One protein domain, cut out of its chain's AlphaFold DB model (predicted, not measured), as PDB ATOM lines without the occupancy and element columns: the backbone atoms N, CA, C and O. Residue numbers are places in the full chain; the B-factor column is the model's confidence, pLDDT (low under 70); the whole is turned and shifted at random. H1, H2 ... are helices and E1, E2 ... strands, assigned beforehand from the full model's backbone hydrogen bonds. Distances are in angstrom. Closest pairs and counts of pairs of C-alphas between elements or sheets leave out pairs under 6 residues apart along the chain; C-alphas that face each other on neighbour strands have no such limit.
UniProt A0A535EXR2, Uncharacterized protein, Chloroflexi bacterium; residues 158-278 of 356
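AT A GLANCE: This is residues 158 to 278 of the 356 residues of an uncharacterized protein of Chloroflexi bacterium (UniProt A0A535EXR2). A twisted sheet of seven strands curls round helix H2, while the longer helix H1 covers the edge strand E1 on the same face; the opposite face has no named helix. E1, E2, E7, E6 and E4 sit side by side in turn, and at E4 the sheet branches, with E3 on one side of it and both E6 and E5 on the other. The printed part has 121 residues, with two named helices and seven named strands in the order H1 E1 E2 H2 E3 E4 E5 E6 E7, and the neighbour pairs E1 and E2, E2 and E7, E3 and E4, E4 and E5, E4 and E6, and E6 and E7 are antiparallel. The class is mixed, helices and strands, and the whole is compact and rounded, with a radius of gyration of the C-alphas of 14.3 A and spans of 38 by 35 by 27 A.

IN THESE COORDINATES: Find C-alpha 158 at (258.616, 184.503, 191.722); from there H1 runs through residues 158 to 172, 20.9 A from first to last C-alpha. Next come E1, residues 176 to 179, and E2, residues 190 to 199 and 24.4 A long, which bends by 65 degrees at residue 195. H2 follows as residues 205 to 215, 15.3 A long. Look then for E3 at residues 224 to 228 and for E4 at residues 234 to 243, 27.3 A from C-alpha 234 at (231.817, 187.882, 181.465) to C-alpha 243. E5 takes residues 246 to 251, E6 residues 259 to 265 over 19.0 A, and E7 residues 268 to 275 over 22.1 A, ending at C-alpha 275 at (245.511, 180.825, 183.109).

HOW THE PARTS SIT: Start at H1, which is on the sheet at a height of 6.9 A and lies over E1; their closest C-alphas, those of Ala 169 and Val 176, are 5.4 A apart. On the local plane H1 and E1 stand at 31 degrees, only just slantwise. E1 and E2 form a hairpin, with N 177 and O 192 at 2.9 A. On the other side of E2 is E7, where N 193 and O 272 are at 2.8 A. E6 and E7 are a hairpin too, with N 263 and O 271 at 2.8 A. E4 is staggered: it pairs with E6 over residues 234 to 238, with N 237 and O 260 at 2.8 A, with E3 over residues 235 to 239, with N 227 and O 236 at 2.9 A, and with E5 over residues 240 to 243, with N 241 and O 248 at 2.8 A. E3, E4 and E5 make a meander, each strand the antiparallel neighbour of the one before. The sheet curls round H2, whose Ala 209 has its C-alpha 6.1 A from that of Val 262 in E6, the closest of that pair. H1 and H2 are on the same face, close but not clearly touching, about perpendicular at 79 degrees; the C-alphas of Ser 172 and Ala 215 come closest, at 7.7 A. E1 and E5 are apart. In H1 and H2 every O i to N i+4 pair is within hydrogen-bond range.

THE WHOLE: The two C-alphas farthest apart, those of Glu 197 and Asn 244, are 41.6 A from each other. The printed part has no cut, and no link between its named elements is long. The mean pLDDT of the printed part is 90.2; look for values under 70 at residue 195, residue 201 and residues 230 to 232.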
ATOM      1  N   ALA A 158     258.931 183.073 191.627       96.00
ATOM      2  CA  ALA A 158     258.616 184.503 191.722       96.00
ATOM      3  C   ALA A 158     259.269 185.318 190.589       96.00
ATOM      4  O   ALA A 158     258.591 186.109 189.941       96.00
ATOM      5  N   ALA A 159     260.541 185.044 190.284       97.19
ATOM      6  CA  ALA A 159     261.255 185.686 189.182       97.19
ATOM      7  C   ALA A 159     260.630 185.371 187.811       97.19
ATOM      8  O   ALA A 159     260.455 186.275 186.996       97.19
ATOM      9  N   ALA A 160     260.239 184.113 187.569       97.06
ATOM     10  CA  ALA A 160     259.571 183.724 186.327       97.06
ATOM     11  C   ALA A 160     258.205 184.410 186.167       97.06
ATOM     12  O   ALA A 160     257.868 184.844 185.069       97.06
ATOM     13  N   ARG A 161     257.443 184.575 187.258       97.50
ATOM     14  CA  ARG A 161     256.176 185.323 187.238       97.50
ATOM     15  C   ARG A 161     256.388 186.801 186.933       97.50
ATOM     16  O   ARG A 161     255.669 187.343 186.104       97.50
ATOM     17  N   THR A 162     257.391 187.442 187.536       97.81
ATOM     18  CA  THR A 162     257.738 188.837 187.220       97.81
ATOM     19  C   THR A 162     258.138 188.999 185.753       97.81
ATOM     20  O   THR A 162     257.679 189.930 185.094       97.81
ATOM     21  N   ALA A 163     258.937 188.074 185.213       97.50
ATOM     22  CA  ALA A 163     259.311 188.084 183.801       97.50
ATOM     23  C   ALA A 163     258.094 187.885 182.879       97.50
ATOM     24  O   ALA A 163     257.937 188.617 181.902       97.50
ATOM     25  N   ALA A 164     257.205 186.944 183.212       97.06
ATOM     26  CA  ALA A 164     255.971 186.705 182.468       97.06
ATOM     27  C   ALA A 164     255.033 187.923 182.492       97.06
ATOM     28  O   ALA A 164     254.512 188.306 181.446       97.06
ATOM     29  N   ALA A 165     254.875 188.573 183.651       97.06
ATOM     30  CA  ALA A 165     254.097 189.802 183.788       97.06
ATOM     31  C   ALA A 165     254.668 190.926 182.912       97.06
ATOM     32  O   ALA A 165     253.922 191.565 182.176       97.06
ATOM     33  N   GLY A 166     255.992 191.128 182.936       97.19
ATOM     34  CA  GLY A 166     256.670 192.127 182.107       97.19
ATOM     35  C   GLY A 166     256.506 191.867 180.608       97.19
ATOM     36  O   GLY A 166     256.184 192.790 179.860       97.19
ATOM     37  N   LYS A 167     256.653 190.609 180.173       96.38
ATOM     38  CA  LYS A 167     256.424 190.209 178.778       96.38
ATOM     39  C   LYS A 167     254.983 190.491 178.357       96.38
ATOM     40  O   LYS A 167     254.775 191.217 177.387       96.38
ATOM     41  N   LEU A 168     254.003 189.990 179.110       95.56
ATOM     42  CA  LEU A 168     252.592 190.155 178.763       95.56
ATOM     43  C   LEU A 168     252.175 191.631 178.790       95.56
ATOM     44  O   LEU A 168     251.452 192.070 177.903       95.56
ATOM     45  N   ALA A 169     252.677 192.425 179.739       95.31
ATOM     46  CA  ALA A 169     252.455 193.870 179.776       95.31
ATOM     47  C   ALA A 169     253.041 194.580 178.544       95.31
ATOM     48  O   ALA A 169     252.375 195.425 177.949       95.31
ATOM     49  N   SER A 170     254.255 194.214 178.121       95.75
ATOM     50  CA  SER A 170     254.888 194.799 176.929       95.75
ATOM     51  C   SER A 170     254.166 194.446 175.624       95.75
ATOM     52  O   SER A 170     254.094 195.277 174.723       95.75
ATOM     53  N   GLU A 171     253.602 193.239 175.528       94.25
ATOM     54  CA  GLU A 171     252.896 192.762 174.333       94.25
ATOM     55  C   GLU A 171     251.456 193.279 174.258       94.25
ATOM     56  O   GLU A 171     250.977 193.594 173.169       94.25
ATOM     57  N   SER A 172     250.782 193.383 175.406       93.50
ATOM     58  CA  SER A 172     249.384 193.825 175.495       93.50
ATOM     59  C   SER A 172     249.212 195.336 175.628       93.50
ATOM     60  O   SER A 172     248.132 195.858 175.352       93.50
ATOM     61  N   GLY A 173     250.242 196.049 176.090       92.81
ATOM     62  CA  GLY A 173     250.132 197.453 176.493       92.81
ATOM     63  C   GLY A 173     249.323 197.663 177.780       92.81
ATOM     64  O   GLY A 173     248.977 198.800 178.101       92.81
ATOM     65  N   LEU A 174     249.003 196.593 178.517       92.69
ATOM     66  CA  LEU A 174     248.191 196.635 179.732       92.69
ATOM     67  C   LEU A 174     249.031 196.461 180.998       92.69
ATOM     68  O   LEU A 174     250.151 195.949 180.982       92.69
ATOM     69  N   ARG A 175     248.457 196.846 182.142       93.88
ATOM     70  CA  ARG A 175     249.013 196.504 183.456       93.88
ATOM     71  C   ARG A 175     248.638 195.067 183.800       93.88
ATOM     72  O   ARG A 175     247.461 194.764 183.985       93.88
ATOM     73  N   VAL A 176     249.651 194.215 183.908       96.25
ATOM     74  CA  VAL A 176     249.501 192.783 184.172       96.25
ATOM     75  C   VAL A 176     250.140 192.431 185.511       96.25
ATOM     76  O   VAL A 176     251.288 192.785 185.769       96.25
ATOM     77  N   ASP A 177     249.405 191.690 186.333       96.69
ATOM     78  CA  ASP A 177     249.931 190.950 187.480       96.69
ATOM     79  C   ASP A 177     249.908 189.444 187.184       96.69
ATOM     80  O   ASP A 177     249.017 188.968 186.479       96.69
ATOM     81  N   VAL A 178     250.871 188.688 187.715       97.56
ATOM     82  CA  VAL A 178     250.927 187.225 187.560       97.56
ATOM     83  C   VAL A 178     250.994 186.562 188.929       97.56
ATOM     84  O   VAL A 178     251.959 186.704 189.685       97.56
ATOM     85  N   GLN A 179     249.963 185.777 189.222       96.31
ATOM     86  CA  GLN A 179     249.735 185.108 190.493       96.31
ATOM     87  C   GLN A 179     250.178 183.647 190.416       96.31
ATOM     88  O   GLN A 179     250.033 182.989 189.387       96.31
ATOM     89  N   ALA A 180     250.744 183.147 191.515       94.69
ATOM     90  CA  ALA A 180     251.074 181.731 191.662       94.69
ATOM     91  C   ALA A 180     249.807 180.876 191.773       94.69
ATOM     92  O   ALA A 180     248.743 181.393 192.133       94.69
ATOM     93  N   GLY A 181     249.947 179.570 191.541       91.25
ATOM     94  CA  GLY A 181     248.875 178.629 191.817       91.25
ATOM     95  C   GLY A 181     248.501 178.604 193.304       91.25
ATOM     96  O   GLY A 181     249.320 178.872 194.190       91.25
ATOM     97  N   ARG A 182     247.236 178.292 193.596       89.19
ATOM     98  CA  ARG A 182     246.693 178.124 194.948       89.19
ATOM     99  C   ARG A 182     246.159 176.702 195.131       89.19
ATOM    100  O   ARG A 182     245.039 176.417 194.696       89.19
ATOM    101  N   PRO A 183     246.903 175.838 195.848       84.56
ATOM    102  CA  PRO A 183     246.478 174.480 196.200       84.56
ATOM    103  C   PRO A 183     245.109 174.399 196.870       84.56
ATOM    104  O   PRO A 183     244.281 173.585 196.479       84.56
ATOM    105  N   ALA A 184     244.830 175.291 197.824       79.06
ATOM    106  CA  ALA A 184     243.596 175.253 198.612       79.06
ATOM    107  C   ALA A 184     242.312 175.426 197.780       79.06
ATOM    108  O   ALA A 184     241.243 175.004 198.207       79.06
ATOM    109  N   THR A 185     242.408 176.062 196.611       80.81
ATOM    110  CA  THR A 185     241.263 176.344 195.737       80.81
ATOM    111  C   THR A 185     241.408 175.708 194.358       80.81
ATOM    112  O   THR A 185     240.635 176.051 193.466       80.81
ATOM    113  N   SER A 186     242.403 174.830 194.157       84.94
ATOM    114  CA  SER A 186     242.717 174.245 192.845       84.94
ATOM    115  C   SER A 186     242.823 175.300 191.733       84.94
ATOM    116  O   SER A 186     242.355 175.111 190.612       84.94
ATOM    117  N   GLN A 187     243.400 176.458 192.060       87.62
ATOM    118  CA  GLN A 187     243.564 177.562 191.117       87.62
ATOM    119  C   GLN A 187     244.971 177.494 190.536       87.62
ATOM    120  O   GLN A 187     245.936 177.648 191.274       87.62
ATOM    121  N   GLU A 188     245.100 177.265 189.236       93.00
ATOM    122  CA  GLU A 188     246.387 177.333 188.533       93.00
ATOM    123  C   GLU A 188     247.016 178.744 188.585       93.00
ATOM    124  O   GLU A 188     246.320 179.708 188.922       93.00
ATOM    125  N   PRO A 189     248.309 178.899 188.241       96.38
ATOM    126  CA  PRO A 189     248.915 180.208 188.027       96.38
ATOM    127  C   PRO A 189     248.126 181.018 187.001       96.38
ATOM    128  O   PRO A 189     247.741 180.504 185.951       96.38
ATOM    129  N   GLN A 190     247.885 182.292 187.291       96.62
ATOM    130  CA  GLN A 190     247.010 183.142 186.482       96.62
ATOM    131  C   GLN A 190     247.627 184.508 186.248       96.62
ATOM    132  O   GLN A 190     248.298 185.052 187.124       96.62
ATOM    133  N   PHE A 191     247.354 185.087 185.084       97.38
ATOM    134  CA  PHE A 191     247.547 186.513 184.877       97.38
ATOM    135  C   PHE A 191     246.244 187.259 185.170       97.38
ATOM    136  O   PHE A 191     245.144 186.735 184.969       97.38
ATOM    137  N   VAL A 192     246.373 188.493 185.643       96.62
ATOM    138  CA  VAL A 192     245.255 189.383 185.935       96.62
ATOM    139  C   VAL A 192     245.555 190.754 185.353       96.62
ATOM    140  O   VAL A 192     246.609 191.339 185.596       96.62
ATOM    141  N   VAL A 193     244.587 191.275 184.618       93.69
ATOM    142  CA  VAL A 193     244.565 192.617 184.060       93.69
ATOM    143  C   VAL A 193     243.474 193.403 184.779       93.69
ATOM    144  O   VAL A 193     242.321 192.973 184.822       93.69
ATOM    145  N   ARG A 194     243.832 194.550 185.364       82.88
ATOM    146  CA  ARG A 194     242.900 195.424 186.097       82.88
ATOM    147  C   ARG A 194     243.005 196.864 185.631       82.88
ATOM    148  O   ARG A 194     244.063 197.288 185.172       82.88
ATOM    149  N   GLY A 195     241.934 197.622 185.860       69.38
ATOM    150  CA  GLY A 195     241.897 199.051 185.546       69.38
ATOM    151  C   GLY A 195     241.936 199.303 184.043       69.38
ATOM    152  O   GLY A 195     242.513 200.292 183.598       69.38
ATOM    153  N   VAL A 196     241.379 198.365 183.278       76.19
ATOM    154  CA  VAL A 196     241.036 198.597 181.884       76.19
ATOM    155  C   VAL A 196     239.709 199.334 181.920       76.19
ATOM    156  O   VAL A 196     238.766 198.861 182.539       76.19
ATOM    157  N   GLU A 197     239.656 200.500 181.298       72.94
ATOM    158  CA  GLU A 197     238.401 201.176 180.991       72.94
ATOM    159  C   GLU A 197     238.376 201.353 179.474       72.94
ATOM    160  O   GLU A 197     238.668 202.420 178.935       72.94
ATOM    161  N   ALA A 198     238.138 200.246 178.770       71.50
ATOM    162  CA  ALA A 198     238.043 200.230 177.316       71.50
ATOM    163  C   ALA A 198     236.568 200.184 176.932       71.50
ATOM    164  O   ALA A 198     235.919 199.140 177.027       71.50
ATOM    165  N   GLN A 199     236.024 201.336 176.542       70.12
ATOM    166  CA  GLN A 199     234.652 201.411 176.066       70.12
ATOM    167  C   GLN A 199     234.602 200.940 174.613       70.12
ATOM    168  O   GLN A 199     235.088 201.614 173.706       70.12
ATOM    169  N   LEU A 200     234.025 199.761 174.408       70.25
ATOM    170  CA  LEU A 200     233.870 199.139 173.103       70.25
ATOM    171  C   LEU A 200     232.372 199.049 172.823       70.25
ATOM    172  O   LEU A 200     231.666 198.212 173.372       70.25
ATOM    173  N   SER A 201     231.865 199.957 171.994       69.69
ATOM    174  CA  SER A 201     230.448 199.991 171.626       69.69
ATOM    175  C   SER A 201     230.150 198.979 170.519       69.69
ATOM    176  O   SER A 201     229.886 199.365 169.381       69.69
ATOM    177  N   LEU A 202     230.227 197.691 170.853       78.88
ATOM    178  CA  LEU A 202     229.876 196.579 169.970       78.88
ATOM    179  C   LEU A 202     228.517 195.973 170.374       78.88
ATOM    180  O   LEU A 202     228.091 196.130 171.519       78.88
ATOM    181  N   PRO A 203     227.780 195.350 169.435       78.94
ATOM    182  CA  PRO A 203     226.405 194.905 169.661       78.94
ATOM    183  C   PRO A 203     226.280 193.691 170.592       78.94
ATOM    184  O   PRO A 203     225.207 193.495 171.163       78.94
ATOM    185  N   THR A 204     227.333 192.884 170.757       86.94
ATOM    186  CA  THR A 204     227.332 191.708 171.643       86.94
ATOM    187  C   THR A 204     228.500 191.734 172.632       86.94
ATOM    188  O   THR A 204     229.532 192.376 172.405       86.94
ATOM    189  N   LEU A 205     228.339 191.030 173.759       87.62
ATOM    190  CA  LEU A 205     229.400 190.883 174.760       87.62
ATOM    191  C   LEU A 205     230.587 190.121 174.174       87.62
ATOM    192  O   LEU A 205     231.737 190.449 174.451       87.62
ATOM    193  N   GLU A 206     230.302 189.118 173.350       90.25
ATOM    194  CA  GLU A 206     231.277 188.282 172.667       90.25
ATOM    195  C   GLU A 206     232.140 189.102 171.710       90.25
ATOM    196  O   GLU A 206     233.363 189.018 171.790       90.25
ATOM    197  N   GLU A 207     231.532 189.958 170.886       90.25
ATOM    198  CA  GLU A 207     232.271 190.860 169.994       90.25
ATOM    199  C   GLU A 207     233.099 191.886 170.780       90.25
ATOM    200  O   GLU A 207     234.250 192.155 170.434       90.25
ATOM    201  N   THR A 208     232.550 192.422 171.878       90.31
ATOM    202  CA  THR A 208     233.267 193.323 172.802       90.31
ATOM    203  C   THR A 208     234.511 192.641 173.377       90.31
ATOM    204  O   THR A 208     235.610 193.202 173.348       90.31
ATOM    205  N   ALA A 209     234.364 191.408 173.865       92.12
ATOM    206  CA  ALA A 209     235.463 190.621 174.407       92.12
ATOM    207  C   ALA A 209     236.493 190.242 173.332       92.12
ATOM    208  O   ALA A 209     237.693 190.360 173.579       92.12
ATOM    209  N   GLU A 210     236.054 189.851 172.136       93.19
ATOM    210  CA  GLU A 210     236.934 189.490 171.021       93.19
ATOM    211  C   GLU A 210     237.773 190.671 170.544       93.19
ATOM    212  O   GLU A 210     238.990 190.534 170.374       93.19
ATOM    213  N   ALA A 211     237.158 191.846 170.398       92.25
ATOM    214  CA  ALA A 211     237.865 193.068 170.049       92.25
ATOM    215  C   ALA A 211     238.926 193.420 171.103       92.25
ATOM    216  O   ALA A 211     240.066 193.720 170.745       92.25
ATOM    217  N   PHE A 212     238.589 193.322 172.393       93.44
ATOM    218  CA  PHE A 212     239.531 193.568 173.486       93.44
ATOM    219  C   PHE A 212     240.704 192.578 173.480       93.44
ATOM    220  O   PHE A 212     241.869 192.982 173.490       93.44
ATOM    221  N   VAL A 213     240.413 191.278 173.430       94.88
ATOM    222  CA  VAL A 213     241.424 190.214 173.460       94.88
ATOM    223  C   VAL A 213     242.366 190.321 172.261       94.88
ATOM    224  O   VAL A 213     243.582 190.200 172.423       94.88
ATOM    225  N   THR A 214     241.834 190.633 171.079       94.50
ATOM    226  CA  THR A 214     242.626 190.815 169.856       94.50
ATOM    227  C   THR A 214     243.488 192.076 169.919       94.50
ATOM    228  O   THR A 214     244.691 192.009 169.657       94.50
ATOM    229  N   ALA A 215     242.911 193.220 170.309       93.62
ATOM    230  CA  ALA A 215     243.624 194.497 170.390       93.62
ATOM    231  C   ALA A 215     244.813 194.443 171.360       93.62
ATOM    232  O   ALA A 215     245.855 195.047 171.105       93.62
ATOM    233  N   HIS A 216     244.675 193.670 172.438       94.31
ATOM    234  CA  HIS A 216     245.692 193.517 173.474       94.31
ATOM    235  C   HIS A 216     246.499 192.219 173.369       94.31
ATOM    236  O   HIS A 216     247.226 191.880 174.301       94.31
ATOM    237  N   ARG A 217     246.400 191.492 172.246       94.50
ATOM    238  CA  ARG A 217     247.150 190.246 171.997       94.50
ATOM    239  C   ARG A 217     247.029 189.229 173.143       94.50
ATOM    240  O   ARG A 217     247.988 188.538 173.472       94.50
ATOM    241  N   LEU A 218     245.848 189.154 173.752       94.88
ATOM    242  CA  LEU A 218     245.527 188.220 174.833       94.88
ATOM    243  C   LEU A 218     244.868 186.934 174.317       94.88
ATOM    244  O   LEU A 218     244.398 186.134 175.125       94.88
ATOM    245  N   THR A 219     244.774 186.746 172.995       95.75
ATOM    246  CA  THR A 219     244.168 185.552 172.395       95.75
ATOM    247  C   THR A 219     244.863 184.304 172.928       95.75
ATOM    248  O   THR A 219     246.079 184.190 172.755       95.75
ATOM    249  N   PRO A 220     244.127 183.370 173.557       96.31
ATOM    250  CA  PRO A 220     244.749 182.179 174.104       96.31
ATOM    251  C   PRO A 220     245.459 181.334 173.044       96.31
ATOM    252  O   PRO A 220     244.916 181.112 171.961       96.31
ATOM    253  N   GLY A 221     246.639 180.812 173.376       94.44
ATOM    254  CA  GLY A 221     247.383 179.852 172.557       94.44
ATOM    255  C   GLY A 221     246.878 178.411 172.684       94.44
ATOM    256  O   GLY A 221     247.261 177.542 171.901       94.44
ATOM    257  N   TYR A 222     246.014 178.137 173.665       95.50
ATOM    258  CA  TYR A 222     245.368 176.839 173.864       95.50
ATOM    259  C   TYR A 222     244.068 176.708 173.054       95.50
ATOM    260  O   TYR A 222     243.472 177.699 172.652       95.50
ATOM    261  N   LEU A 223     243.572 175.481 172.855       96.06
ATOM    262  CA  LEU A 223     242.258 175.259 172.235       96.06
ATOM    263  C   LEU A 223     241.138 175.756 173.149       96.06
ATOM    264  O   LEU A 223     241.124 175.423 174.334       96.06
ATOM    265  N   PHE A 224     240.184 176.513 172.610       97.06
ATOM    266  CA  PHE A 224     239.103 177.083 173.408       97.06
ATOM    267  C   PHE A 224     237.740 177.060 172.721       97.06
ATOM    268  O   PHE A 224     237.630 177.002 171.499       97.06
ATOM    269  N   GLN A 225     236.700 177.178 173.542       95.81
ATOM    270  CA  GLN A 225     235.344 177.510 173.125       95.81
ATOM    271  C   GLN A 225     234.897 178.786 173.838       95.81
ATOM    272  O   GLN A 225     235.078 178.921 175.047       95.81
ATOM    273  N   VAL A 226     234.308 179.722 173.099       95.38
ATOM    274  CA  VAL A 226     233.772 180.958 173.680       95.38
ATOM    275  C   VAL A 226     232.413 180.669 174.314       95.38
ATOM    276  O   VAL A 226     231.554 180.033 173.706       95.38
ATOM    277  N   THR A 227     232.229 181.114 175.555       91.88
ATOM    278  CA  THR A 227     230.981 180.966 176.312       91.88
ATOM    279  C   THR A 227     230.687 182.239 177.092       91.88
ATOM    280  O   THR A 227     231.599 182.864 177.625       91.88
ATOM    281  N   VAL A 228     229.417 182.621 177.202       89.50
ATOM    282  CA  VAL A 228     228.994 183.714 178.089       89.50
ATOM    283  C   VAL A 228     228.646 183.125 179.453       89.50
ATOM    284  O   VAL A 228     227.893 182.154 179.548       89.50
ATOM    285  N   ALA A 229     229.206 183.681 180.528       79.81
ATOM    286  CA  ALA A 229     228.914 183.206 181.878       79.81
ATOM    287  C   ALA A 229     227.465 183.521 182.287       79.81
ATOM    288  O   ALA A 229     226.884 184.509 181.847       79.81
ATOM    289  N   GLN A 230     226.902 182.714 183.195       58.78
ATOM    290  CA  GLN A 230     225.473 182.716 183.565       58.78
ATOM    291  C   GLN A 230     224.902 184.061 184.063       58.78
ATOM    292  O   GLN A 230     223.686 184.224 184.065       58.78
ATOM    293  N   ALA A 231     225.743 185.017 184.471       65.44
ATOM    294  CA  ALA A 231     225.313 186.358 184.881       65.44
ATOM    295  C   ALA A 231     225.346 187.406 183.748       65.44
ATOM    296  O   ALA A 231     224.968 188.549 183.984       65.44
ATOM    297  N   GLY A 232     225.816 187.054 182.543       67.56
ATOM    298  CA  GLY A 232     225.910 187.978 181.403       67.56
ATOM    299  C   GLY A 232     226.942 189.100 181.573       67.56
ATOM    300  O   GLY A 232     226.845 190.115 180.903       67.56
ATOM    301  N   GLN A 233     227.903 188.940 182.485       82.44
ATOM    302  CA  GLN A 233     228.915 189.962 182.820       82.44
ATOM    303  C   GLN A 233     230.341 189.532 182.468       82.44
ATOM    304  O   GLN A 233     231.308 190.242 182.735       82.44
ATOM    305  N   SER A 234     230.507 188.338 181.902       89.50
ATOM    306  CA  SER A 234     231.817 187.882 181.465       89.50
ATOM    307  C   SER A 234     231.724 186.929 180.291       89.50
ATOM    308  O   SER A 234     230.865 186.042 180.269       89.50
ATOM    309  N   VAL A 235     232.670 187.067 179.372       93.75
ATOM    310  CA  VAL A 235     232.895 186.140 178.265       93.75
ATOM    311  C   VAL A 235     234.117 185.295 178.593       93.75
ATOM    312  O   VAL A 235     235.174 185.823 178.939       93.75
ATOM    313  N   VAL A 236     233.973 183.977 178.512       95.69
ATOM    314  CA  VAL A 236     235.011 183.009 178.859       95.69
ATOM    315  C   VAL A 236     235.464 182.268 177.607       95.69
ATOM    316  O   VAL A 236     234.685 181.544 176.986       95.69
ATOM    317  N   TYR A 237     236.748 182.394 177.288       97.44
ATOM    318  CA  TYR A 237     237.471 181.559 176.333       97.44
ATOM    319  C   TYR A 237     237.864 180.265 177.055       97.44
ATOM    320  O   TYR A 237     238.983 180.117 177.566       97.44
ATOM    321  N   ALA A 238     236.885 179.365 177.173       96.19
ATOM    322  CA  ALA A 238     236.955 178.141 177.957       96.19
ATOM    323  C   ALA A 238     237.976 177.177 177.356       96.19
ATOM    324  O   ALA A 238     237.819 176.742 176.218       96.19
ATOM    325  N   ARG A 239     239.011 176.835 178.126       97.31
ATOM    326  CA  ARG A 239     240.091 175.945 177.698       97.31
ATOM    327  C   ARG A 239     239.571 174.531 177.449       97.31
ATOM    328  O   ARG A 239     238.751 174.010 178.205       97.31
ATOM    329  N   GLN A 240     240.122 173.896 176.423       97.19
ATOM    330  CA  GLN A 240     239.879 172.511 176.052       97.19
ATOM    331  C   GLN A 240     241.204 171.779 175.813       97.19
ATOM    332  O   GLN A 240     242.178 172.360 175.334       97.19
ATOM    333  N   PHE A 241     241.220 170.482 176.108       96.75
ATOM    334  CA  PHE A 241     242.256 169.556 175.662       96.75
ATOM    335  C   PHE A 241     241.725 168.694 174.526       96.75
ATOM    336  O   PHE A 241     240.567 168.284 174.552       96.75
ATOM    337  N   GLN A 242     242.577 168.385 173.550       94.62
ATOM    338  CA  GLN A 242     242.263 167.370 172.549       94.62
ATOM    339  C   GLN A 242     242.644 165.991 173.079       94.62
ATOM    340  O   GLN A 242     243.807 165.745 173.394       94.62
ATOM    341  N   VAL A 243     241.666 165.092 173.182       92.25
ATOM    342  CA  VAL A 243     241.852 163.743 173.721       92.25
ATOM    343  C   VAL A 243     241.118 162.747 172.842       92.25
ATOM    344  O   VAL A 243     239.899 162.803 172.712       92.25
ATOM    345  N   ASN A 244     241.861 161.825 172.225       87.50
ATOM    346  CA  ASN A 244     241.314 160.814 171.313       87.50
ATOM    347  C   ASN A 244     240.407 161.407 170.212       87.50
ATOM    348  O   ASN A 244     239.392 160.822 169.844       87.50
ATOM    349  N   GLY A 245     240.768 162.592 169.706       85.94
ATOM    350  CA  GLY A 245     240.023 163.312 168.668       85.94
ATOM    351  C   GLY A 245     238.810 164.107 169.167       85.94
ATOM    352  O   GLY A 245     238.167 164.775 168.357       85.94
ATOM    353  N   ALA A 246     238.505 164.069 170.468       90.88
ATOM    354  CA  ALA A 246     237.448 164.857 171.088       90.88
ATOM    355  C   ALA A 246     238.010 166.024 171.915       90.88
ATOM    356  O   ALA A 246     238.925 165.852 172.725       90.88
ATOM    357  N   SER A 247     237.398 167.202 171.778       95.00
ATOM    358  CA  SER A 247     237.666 168.338 172.659       95.00
ATOM    359  C   SER A 247     237.004 168.136 174.024       95.00
ATOM    360  O   SER A 247     235.781 168.035 174.126       95.00
ATOM    361  N   VAL A 248     237.811 168.115 175.082       96.56
ATOM    362  CA  VAL A 248     237.384 167.922 176.472       96.56
ATOM    363  C   VAL A 248     237.618 169.218 177.254       96.56
ATOM    364  O   VAL A 248     238.754 169.693 177.289       96.56
ATOM    365  N   PRO A 249     236.591 169.824 177.879       96.25
ATOM    366  CA  PRO A 249     236.743 171.111 178.549       96.25
ATOM    367  C   PRO A 249     237.503 170.992 179.872       96.25
ATOM    368  O   PRO A 249     237.451 169.964 180.552       96.25
ATOM    369  N   VAL A 250     238.157 172.082 180.266       95.38
ATOM    370  CA  VAL A 250     238.692 172.258 181.618       95.38
ATOM    371  C   VAL A 250     237.620 172.906 182.492       95.38
ATOM    372  O   VAL A 250     237.012 173.908 182.110       95.38
ATOM    373  N   ALA A 251     237.388 172.342 183.672       91.31
ATOM    374  CA  ALA A 251     236.414 172.810 184.644       91.31
ATOM    375  C   ALA A 251     237.090 173.201 185.965       91.31
ATOM    376  O   ALA A 251     238.095 172.626 186.389       91.31
ATOM    377  N   ARG A 252     236.500 174.186 186.638       85.19
ATOM    378  CA  ARG A 252     236.809 174.537 188.026       85.19
ATOM    379  C   ARG A 252     236.149 173.525 188.979       85.19
ATOM    380  O   ARG A 252     235.179 172.880 188.583       85.19
ATOM    381  N   PRO A 253     236.583 173.437 190.250       75.75
ATOM    382  CA  PRO A 253     235.997 172.518 191.234       75.75
ATOM    383  C   PRO A 253     234.479 172.647 191.451       75.75
ATOM    384  O   PRO A 253     233.836 171.699 191.883       75.75
ATOM    385  N   ALA A 254     233.882 173.801 191.142       77.69
ATOM    386  CA  ALA A 254     232.434 174.000 191.223       77.69
ATOM    387  C   ALA A 254     231.708 173.782 189.874       77.69
ATOM    388  O   ALA A 254     230.547 174.153 189.725       77.69
ATOM    389  N   GLY A 255     232.381 173.177 188.890       79.50
ATOM    390  CA  GLY A 255     231.808 172.768 187.605       79.50
ATOM    391  C   GLY A 255     231.738 173.850 186.533       79.50
ATOM    392  O   GLY A 255     231.360 173.556 185.401       79.50
ATOM    393  N   GLN A 256     232.108 175.095 186.845       86.38
ATOM    394  CA  GLN A 256     232.177 176.150 185.835       86.38
ATOM    395  C   GLN A 256     233.344 175.891 184.886       86.38
ATOM    396  O   GLN A 256     234.414 175.461 185.317       86.38
ATOM    397  N   VAL A 257     233.176 176.239 183.614       88.69
ATOM    398  CA  VAL A 257     234.276 176.221 182.642       88.69
ATOM    399  C   VAL A 257     235.444 177.095 183.113       88.69
ATOM    400  O   VAL A 257     235.244 178.159 183.706       88.69
ATOM    401  N   ALA A 258     236.670 176.633 182.877       91.25
ATOM    402  CA  ALA A 258     237.904 177.336 183.207       91.25
ATOM    403  C   ALA A 258     238.582 177.860 181.933       91.25
ATOM    404  O   ALA A 258     238.562 177.209 180.892       91.25
ATOM    405  N   GLY A 259     239.190 179.041 182.010       95.12
ATOM    406  CA  GLY A 259     239.851 179.690 180.882       95.12
ATOM    407  C   GLY A 259     240.072 181.177 181.140       95.12
ATOM    408  O   GLY A 259     239.913 181.645 182.270       95.12
ATOM    409  N   LEU A 260     240.431 181.905 180.086       97.00
ATOM    410  CA  LEU A 260     240.494 183.361 180.071       97.00
ATOM    411  C   LEU A 260     239.078 183.926 180.157       97.00
ATOM    412  O   LEU A 260     238.238 183.637 179.312       97.00
ATOM    413  N   SER A 261     238.834 184.735 181.178       95.62
ATOM    414  CA  SER A 261     237.600 185.469 181.406       95.62
ATOM    415  C   SER A 261     237.837 186.947 181.131       95.62
ATOM    416  O   SER A 261     238.743 187.544 181.712       95.62
ATOM    417  N   VAL A 262     237.007 187.536 180.278       95.00
ATOM    418  CA  VAL A 262     236.921 188.982 180.057       95.00
ATOM    419  C   VAL A 262     235.695 189.482 180.801       95.00
ATOM    420  O   VAL A 262     234.590 189.002 180.559       95.00
ATOM    421  N   GLU A 263     235.898 190.400 181.737       92.56
ATOM    422  CA  GLU A 263     234.842 191.001 182.549       92.56
ATOM    423  C   GLU A 263     234.313 192.245 181.839       92.56
ATOM    424  O   GLU A 263     235.078 193.148 181.488       92.56
ATOM    425  N   VAL A 264     232.998 192.275 181.623       88.19
ATOM    426  CA  VAL A 264     232.310 193.317 180.867       88.19
ATOM    427  C   VAL A 264     231.153 193.864 181.699       88.19
ATOM    428  O   VAL A 264     230.272 193.115 182.124       88.19
ATOM    429  N   ASP A 265     231.148 195.178 181.907       84.94
ATOM    430  CA  ASP A 265     230.048 195.920 182.521       84.94
ATOM    431  C   ASP A 265     229.352 196.770 181.446       84.94
ATOM    432  O   ASP A 265     229.867 197.796 180.992       84.94
ATOM    433  N   GLY A 266     228.209 196.290 180.950       80.19
ATOM    434  CA  GLY A 266     227.555 196.857 179.769       80.19
ATOM    435  C   GLY A 266     228.432 196.726 178.519       80.19
ATOM    436  O   GLY A 266     228.603 195.628 178.006       80.19
ATOM    437  N   ASN A 267     229.003 197.846 178.059       78.25
ATOM    438  CA  ASN A 267     229.919 197.924 176.906       78.25
ATOM    439  C   ASN A 267     231.358 198.293 177.323       78.25
ATOM    440  O   ASN A 267     232.169 198.740 176.506       78.25
ATOM    441  N   LEU A 268     231.662 198.198 178.618       85.62
ATOM    442  CA  LEU A 268     232.959 198.534 179.183       85.62
ATOM    443  C   LEU A 268     233.676 197.253 179.593       85.62
ATOM    444  O   LEU A 268     233.195 196.526 180.461       85.62
ATOM    445  N   VAL A 269     234.846 196.993 179.016       89.94
ATOM    446  CA  VAL A 269     235.731 195.954 179.554       89.94
ATOM    447  C   VAL A 269     236.417 196.517 180.789       89.94
ATOM    448  O   VAL A 269     237.168 197.483 180.671       89.94
ATOM    449  N   VAL A 270     236.155 195.911 181.949       90.81
ATOM    450  CA  VAL A 270     236.657 196.359 183.264       90.81
ATOM    451  C   VAL A 270     237.876 195.564 183.740       90.81
ATOM    452  O   VAL A 270     238.640 196.002 184.610       90.81
ATOM    453  N   GLY A 271     238.100 194.392 183.148       92.44
ATOM    454  CA  GLY A 271     239.228 193.537 183.476       92.44
ATOM    455  C   GLY A 271     239.254 192.253 182.664       92.44
ATOM    456  O   GLY A 271     238.308 191.902 181.961       92.44
ATOM    457  N   ALA A 272     240.362 191.534 182.780       95.38
ATOM    458  CA  ALA A 272     240.477 190.184 182.261       95.38
ATOM    459  C   ALA A 272     241.407 189.369 183.150       95.38
ATOM    460  O   ALA A 272     242.375 189.890 183.705       95.38
ATOM    461  N   HIS A 273     241.135 188.082 183.289       95.62
ATOM    462  CA  HIS A 273     242.007 187.178 184.021       95.62
ATOM    463  C   HIS A 273     241.971 185.798 183.382       95.62
ATOM    464  O   HIS A 273     240.930 185.347 182.910       95.62
ATOM    465  N   GLY A 274     243.101 185.105 183.366       95.62
ATOM    466  CA  GLY A 274     243.192 183.818 182.694       95.62
ATOM    467  C   GLY A 274     244.370 182.986 183.169       95.62
ATOM    468  O   GLY A 274     245.236 183.494 183.886       95.62
ATOM    469  N   PRO A 275     244.396 181.699 182.795       96.12
ATOM    470  CA  PRO A 275     245.511 180.825 183.109       96.12
ATOM    471  C   PRO A 275     246.796 181.372 182.489       96.12
ATOM    472  O   PRO A 275     246.806 181.813 181.340       96.12
ATOM    473  N   LEU A 276     247.889 181.327 183.245       96.69
ATOM    474  CA  LEU A 276     249.207 181.571 182.686       96.69
ATOM    475  C   LEU A 276     249.555 180.399 181.763       96.69
ATOM    476  O   LEU A 276     249.497 179.239 182.168       96.69
ATOM    477  N   GLU A 277     249.911 180.693 180.518       94.50
ATOM    478  CA  GLU A 277     250.272 179.653 179.557       94.50
ATOM    479  C   GLU A 277     251.661 179.101 179.871       94.50
ATOM    480  O   GLU A 277     252.689 179.730 179.620       94.50
ATOM    481  N   LEU A 278     251.669 177.914 180.474       95.38
ATOM    482  CA  LEU A 278     252.864 177.184 180.865       95.38
ATOM    483  C   LEU A 278     253.038 175.955 179.963       95.38
ATOM    484  O   LEU A 278     252.040 175.349 179.567       95.38
TER     485      LEU A 278